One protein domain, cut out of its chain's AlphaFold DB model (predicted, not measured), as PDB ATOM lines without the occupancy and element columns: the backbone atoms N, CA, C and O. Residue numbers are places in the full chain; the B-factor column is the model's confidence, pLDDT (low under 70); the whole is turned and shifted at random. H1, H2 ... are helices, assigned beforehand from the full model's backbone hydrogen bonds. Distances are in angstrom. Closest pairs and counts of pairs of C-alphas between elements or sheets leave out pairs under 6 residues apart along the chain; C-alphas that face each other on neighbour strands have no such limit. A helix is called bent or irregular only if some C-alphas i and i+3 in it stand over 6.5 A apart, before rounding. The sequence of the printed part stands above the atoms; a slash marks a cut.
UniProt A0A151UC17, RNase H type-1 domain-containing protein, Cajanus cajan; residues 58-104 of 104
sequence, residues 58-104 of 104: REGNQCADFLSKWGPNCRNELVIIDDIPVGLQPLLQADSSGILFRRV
ATOM      1  N   ARG A  58     133.427  94.291 103.282       88.06
ATOM      2  CA  ARG A  58     132.256  95.040 102.801       88.06
ATOM      3  C   ARG A  58     130.947  94.313 103.108       88.06
ATOM      4  O   ARG A  58     129.958  94.936 103.486       88.06
ATOM      5  N   GLU A  59     130.958  92.990 103.004       86.75
ATOM      6  CA  GLU A  59     129.839  92.117 103.345       86.75
ATOM      7  C   GLU A  59     129.461  92.249 104.824       86.75
ATOM      8  O   GLU A  59     128.284  92.228 105.150       86.75
ATOM      9  N   GLY A  60     130.443  92.475 105.699       84.50
ATOM     10  CA  GLY A  60     130.247  92.723 107.127       84.50
ATOM     11  C   GLY A  60     130.002  94.174 107.508       84.50
ATOM     12  O   GLY A  60     130.008  94.476 108.694       84.50
ATOM     13  N   ASN A  61     129.813  95.070 106.539       91.38
ATOM     14  CA  ASN A  61     129.527  96.483 106.782       91.38
ATOM     15  C   ASN A  61     128.252  96.941 106.047       91.38
ATOM     16  O   ASN A  61     128.124  98.099 105.645       91.38
ATOM     17  N   GLN A  62     127.298  96.024 105.850       93.06
ATOM     18  CA  GLN A  62     126.090  96.241 105.043       93.06
ATOM     19  C   GLN A  62     125.217  97.401 105.528       93.06
ATOM     20  O   GLN A  62     124.695  98.146 104.701       93.06
ATOM     21  N   CYS A  63     125.074  97.591 106.843       93.12
ATOM     22  CA  CYS A  63     124.335  98.728 107.397       93.12
ATOM     23  C   CYS A  63     124.949 100.064 106.949       93.12
ATOM     24  O   CYS A  63     124.236 100.950 106.474       93.12
ATOM     25  N   ALA A  64     126.276 100.199 107.051       93.31
ATOM     26  CA  ALA A  64     126.980 101.405 106.627       93.31
ATOM     27  C   ALA A  64     126.945 101.581 105.099       93.31
ATOM     28  O   ALA A  64     126.720 102.693 104.623       93.31
ATOM     29  N   ASP A  65     127.099 100.500 104.325       93.94
ATOM     30  CA  ASP A  65     127.002 100.531 102.859       93.94
ATOM     31  C   ASP A  65     125.608 100.985 102.398       93.94
ATOM     32  O   ASP A  65     125.498 101.877 101.552       93.94
ATOM     33  N   PHE A  66     124.540 100.454 103.005       94.69
ATOM     34  CA  PHE A  66     123.166 100.888 102.748       94.69
ATOM     35  C   PHE A  66     122.995 102.387 103.020       94.69
ATOM     36  O   PHE A  66     122.517 103.125 102.157       94.69
ATOM     37  N   LEU A  67     123.438 102.855 104.190       93.31
ATOM     38  CA  LEU A  67     123.336 104.263 104.571       93.31
ATOM     39  C   LEU A  67     124.155 105.179 103.652       93.31
ATOM     40  O   LEU A  67     123.688 106.262 103.305       93.31
ATOM     41  N   SER A  68     125.326 104.735 103.187       92.50
ATOM     42  CA  SER A  68     126.161 105.495 102.247       92.50
ATOM     43  C   SER A  68     125.480 105.710 100.888       92.50
ATOM     44  O   SER A  68     125.621 106.773 100.285       92.50
ATOM     45  N   LYS A  69     124.691 104.728 100.428       93.38
ATOM     46  CA  LYS A  69     123.905 104.790  99.184       93.38
ATOM     47  C   LYS A  69     122.609 105.575  99.357       93.38
ATOM     48  O   LYS A  69     122.122 106.176  98.402       93.38
ATOM     49  N   TRP A  70     122.043 105.562 100.560       92.00
ATOM     50  CA  TRP A  70     120.822 106.292 100.880       92.00
ATOM     51  C   TRP A  70     121.074 107.789 101.115       92.00
ATOM     52  O   TRP A  70     120.263 108.618 100.703       92.00
ATOM     53  N   GLY A  71     122.219 108.145 101.705       90.88
ATOM     54  CA  GLY A  71     122.597 109.516 102.064       90.88
ATOM     55  C   GLY A  71     122.389 110.569 100.964       90.88
ATOM     56  O   GLY A  71     121.745 111.582 101.242       90.88
ATOM     57  N   PRO A  72     122.824 110.348  99.706       90.81
ATOM     58  CA  PRO A  72     122.611 111.302  98.612       90.81
ATOM     59  C   PRO A  72     121.141 111.683  98.361       90.81
ATOM     60  O   PRO A  72     120.864 112.774  97.864       90.81
ATOM     61  N   ASN A  73     120.184 110.830  98.742       89.44
ATOM     62  CA  ASN A  73     118.752 111.096  98.567       89.44
ATOM     63  C   ASN A  73     118.170 112.025  99.646       89.44
ATOM     64  O   ASN A  73     117.050 112.510  99.496       89.44
ATOM     65  N   CYS A  74     118.912 112.291 100.723       87.56
ATOM     66  CA  CYS A  74     118.418 113.016 101.892       87.56
ATOM     67  C   CYS A  74     118.386 114.541 101.738       87.56
ATOM     68  O   CYS A  74     117.767 115.209 102.562       87.56
ATOM     69  N   ARG A  75     119.060 115.093 100.716       88.94
ATOM     70  CA  ARG A  75     119.154 116.539 100.405       88.94
ATOM     71  C   ARG A  75     119.633 117.450 101.554       88.94
ATOM     72  O   ARG A  75     119.551 118.665 101.423       88.94
ATOM     73  N   ASN A  76     120.155 116.880 102.639       89.81
ATOM     74  CA  ASN A  76     120.639 117.582 103.826       89.81
ATOM     75  C   ASN A  76     122.095 117.196 104.108       89.81
ATOM     76  O   ASN A  76     122.489 116.058 103.858       89.81
ATOM     77  N   GLU A  77     122.871 118.124 104.676       87.38
ATOM     78  CA  GLU A  77     124.273 117.883 105.057       87.38
ATOM     79  C   GLU A  77     124.409 116.841 106.175       87.38
ATOM     80  O   GLU A  77     125.371 116.075 106.212       87.38
ATOM     81  N   LEU A  78     123.427 116.791 107.080       90.44
ATOM     82  CA  LEU A  78     123.351 115.808 108.148       90.44
ATOM     83  C   LEU A  78     121.906 115.361 108.363       90.44
ATOM     84  O   LEU A  78     121.007 116.187 108.500       90.44
ATOM     85  N   VAL A  79     121.708 114.047 108.466       91.31
ATOM     86  CA  VAL A  79     120.434 113.438 108.858       91.31
ATOM     87  C   VAL A  79     120.656 112.543 110.067       91.31
ATOM     88  O   VAL A  79     121.504 111.651 110.044       91.31
ATOM     89  N   ILE A  80     119.886 112.791 111.127       91.25
ATOM     90  CA  ILE A  80     119.745 111.876 112.257       91.25
ATOM     91  C   ILE A  80     118.537 110.995 111.961       91.25
ATOM     92  O   ILE A  80     117.446 111.498 111.714       91.25
ATOM     93  N   ILE A  81     118.761 109.686 111.921       89.94
ATOM     94  CA  ILE A  81     117.717 108.698 111.667       89.94
ATOM     95  C   ILE A  81     117.176 108.256 113.024       89.94
ATOM     96  O   ILE A  81     117.843 107.495 113.725       89.94
ATOM     97  N   ASP A  82     116.002 108.765 113.391       87.81
ATOM     98  CA  ASP A  82     115.306 108.363 114.617       87.81
ATOM     99  C   ASP A  82     114.386 107.151 114.375       87.81
ATOM    100  O   ASP A  82     114.287 106.275 115.233       87.81
ATOM    101  N   ASP A  83     113.811 107.035 113.169       89.75
ATOM    102  CA  ASP A  83     113.012 105.886 112.727       89.75
ATOM    103  C   ASP A  83     113.778 105.032 111.709       89.75
ATOM    104  O   ASP A  83     114.268 105.534 110.695       89.75
ATOM    105  N   ILE A  84     113.869 103.721 111.957       87.44
ATOM    106  CA  ILE A  84     114.631 102.790 111.110       87.44
ATOM    107  C   ILE A  84     113.987 102.693 109.711       87.44
ATOM    108  O   ILE A  84     112.841 102.250 109.601       87.44
ATOM    109  N   PRO A  85     114.713 103.015 108.618       90.69
ATOM    110  CA  PRO A  85     114.215 102.817 107.264       90.69
ATOM    111  C   PRO A  85     113.929 101.338 107.002       90.69
ATOM    112  O   PRO A  85     114.740 100.479 107.349       90.69
ATOM    113  N   VAL A  86     112.829 101.040 106.304       90.50
ATOM    114  CA  VAL A  86     112.394  99.657 106.014       90.50
ATOM    115  C   VAL A  86     113.516  98.806 105.401       90.50
ATOM    116  O   VAL A  86     113.693  97.651 105.775       90.50
ATOM    117  N   GLY A  87     114.325  99.382 104.505       91.88
ATOM    118  CA  GLY A  87     115.451  98.677 103.878       91.88
ATOM    119  C   GLY A  87     116.642  98.396 104.807       91.88
ATOM    120  O   GLY A  87     117.428  97.498 104.521       91.88
ATOM    121  N   LEU A  88     116.773  99.128 105.918       93.56
ATOM    122  CA  LEU A  88     117.859  98.967 106.889       93.56
ATOM    123  C   LEU A  88     117.523  97.930 107.973       93.56
ATOM    124  O   LEU A  88     118.424  97.285 108.503       93.56
ATOM    125  N   GLN A  89     116.238  97.742 108.285       92.94
ATOM    126  CA  GLN A  89     115.772  96.830 109.332       92.94
ATOM    127  C   GLN A  89     116.341  95.397 109.234       92.94
ATOM    128  O   GLN A  89     116.886  94.931 110.238       92.94
ATOM    129  N   PRO A  90     116.289  94.692 108.082       92.69
ATOM    130  CA  PRO A  90     116.855  93.343 107.992       92.69
ATOM    131  C   PRO A  90     118.383  93.325 108.160       92.69
ATOM    132  O   PRO A  90     118.926  92.376 108.723       92.69
ATOM    133  N   LEU A  91     119.080  94.382 107.725       92.69
ATOM    134  CA  LEU A  91     120.536  94.494 107.862       92.69
ATOM    135  C   LEU A  91     120.934  94.678 109.332       92.69
ATOM    136  O   LEU A  91     121.844  94.009 109.810       92.69
ATOM    137  N   LEU A  92     120.201  95.515 110.071       90.69
ATOM    138  CA  LEU A  92     120.405  95.701 111.511       90.69
ATOM    139  C   LEU A  92     120.130  94.422 112.307       90.69
ATOM    140  O   LEU A  92     120.858  94.115 113.248       90.69
ATOM    141  N   GLN A  93     119.103  93.653 111.935       90.44
ATOM    142  CA  GLN A  93     118.820  92.364 112.572       90.44
ATOM    143  C   GLN A  93     119.971  91.372 112.364       90.44
ATOM    144  O   GLN A  93     120.406  90.735 113.326       90.44
ATOM    145  N   ALA A  94     120.503  91.286 111.141       88.25
ATOM    146  CA  ALA A  94     121.659  90.450 110.827       88.25
ATOM    147  C   ALA A  94     122.915  90.878 111.611       88.25
ATOM    148  O   ALA A  94     123.591  90.029 112.194       88.25
ATOM    149  N   ASP A  95     123.175  92.186 111.680       85.81
ATOM    150  CA  ASP A  95     124.313  92.773 112.396       85.81
ATOM    151  C   ASP A  95     124.227  92.515 113.913       85.81
ATOM    152  O   ASP A  95     125.161  91.993 114.522       85.81
ATOM    153  N   SER A  96     123.055  92.752 114.517       86.50
ATOM    154  CA  SER A  96     122.810  92.503 115.949       86.50
ATOM    155  C   SER A  96     122.913  91.027 116.347       86.50
ATOM    156  O   SER A  96     123.264  90.715 117.484       86.50
ATOM    157  N   SER A  97     122.645  90.113 115.410       82.69
ATOM    158  CA  SER A  97     122.753  88.666 115.630       82.69
ATOM    159  C   SER A  97     124.203  88.169 115.579       82.69
ATOM    160  O   SER A  97     124.447  86.978 115.770       82.69
ATOM    161  N   GLY A  98     125.171  89.057 115.314       67.69
ATOM    162  CA  GLY A  98     126.587  88.715 115.251       67.69
ATOM    163  C   GLY A  98     126.921  87.793 114.082       67.69
ATOM    164  O   GLY A  98     127.830  86.970 114.204       67.69
ATOM    165  N   ILE A  99     126.182  87.882 112.965       60.72
ATOM    166  CA  ILE A  99     126.477  87.087 111.771       60.72
ATOM    167  C   ILE A  99     127.874  87.471 111.279       60.72
ATOM    168  O   ILE A  99     128.100  88.523 110.686       60.72
ATOM    169  N   LEU A 100     128.836  86.594 111.557       56.91
ATOM    170  CA  LEU A 100     130.203  86.735 111.091       56.91
ATOM    171  C   LEU A 100     130.226  86.423 109.597       56.91
ATOM    172  O   LEU A 100     130.075  85.270 109.186       56.91
ATOM    173  N   PHE A 101     130.455  87.446 108.779       56.69
ATOM    174  CA  PHE A 101     130.785  87.239 107.376       56.69
ATOM    175  C   PHE A 101     132.133  86.526 107.317       56.69
ATOM    176  O   PHE A 101     133.176  87.059 107.708       56.69
ATOM    177  N   ARG A 102     132.087  85.255 106.907       42.94
ATOM    178  CA  ARG A 102     133.270  84.410 106.790       42.94
ATOM    179  C   ARG A 102     134.203  85.046 105.761       42.94
ATOM    180  O   ARG A 102     133.784  85.314 104.641       42.94
ATOM    181  N   ARG A 103     135.465  85.254 106.142       43.25
ATOM    182  CA  ARG A 103     136.548  85.496 105.182       43.25
ATOM    183  C   ARG A 103     136.686  84.202 104.371       43.25
ATOM    184  O   ARG A 103     137.164  83.217 104.931       43.25
ATOM    185  N   VAL A 104     136.139  84.159 103.155       37.16
ATOM    186  CA  VAL A 104     136.340  83.045 102.210       37.16
ATOM    187  C   VAL A 104     137.528  83.376 101.326       37.16
ATOM    188  O   VAL A 104     137.627  84.558 100.926       37.16
TER     189      VAL A 104
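This is residues 58 to 104 of the 104 residues of the protein "RNase H type-1 domain-containing protein" of Cajanus cajan (UniProt A0A151UC17). One long kinked helix, H1, makes most of the length, and a wide loop, residues 75 to 88, folds the chain back to a short helix, H2, which packs on the part of H1 near its first residues. Residues 72 to 78 stick out at one end, and a tail with no named element, residues 97 to 104, follows H2. The printed part has 47 residues, with two named helices in the order H1, H2 and no named strand; the class is all helix. The whole is loose, with a radius of gyration of the C-alphas of 12.2 A, and elongated, spanning 37 by 20 by 14 A.

H1, residues 58 to 74, is 22.7 A from first to last C-alpha. It begins at C-alpha 58 (132.256, 95.040, 102.801) and ends at C-alpha 74 (118.418, 113.016, 101.892). It is irregular, with C-alphas 60 and 63 at 8.4 A, and has a kink of 36 degrees near residue 65. H2, residues 89 to 96, is 10.6 A long and ends at C-alpha 96 (122.810, 92.503, 115.949).

H1 touches H2 with residues 60 to 63 alone; the closest C-alphas of the two helices, those of Cys 63 and Leu 91, are 5.7 A apart. Their lines stand at a tilt of 37 degrees, only just steep. They run opposite ways and form a helical hairpin. Their centres are 12.8 A apart. In H2 every O i to N i+4 pair is within hydrogen-bond range; in H1, 7 of 13 are, beside 9 of 14 O i to N i+3 pairs.

The two C-alphas farthest apart, those of Asn 76 and Val 104, are 38.0 A apart. The link from H1 to H2 is long, with 14 residues. The printed part has no cut and ends at residue 104, the chain's last residue. The mean pLDDT of the printed part is 84.6, and residues 98 to 104 are under 70.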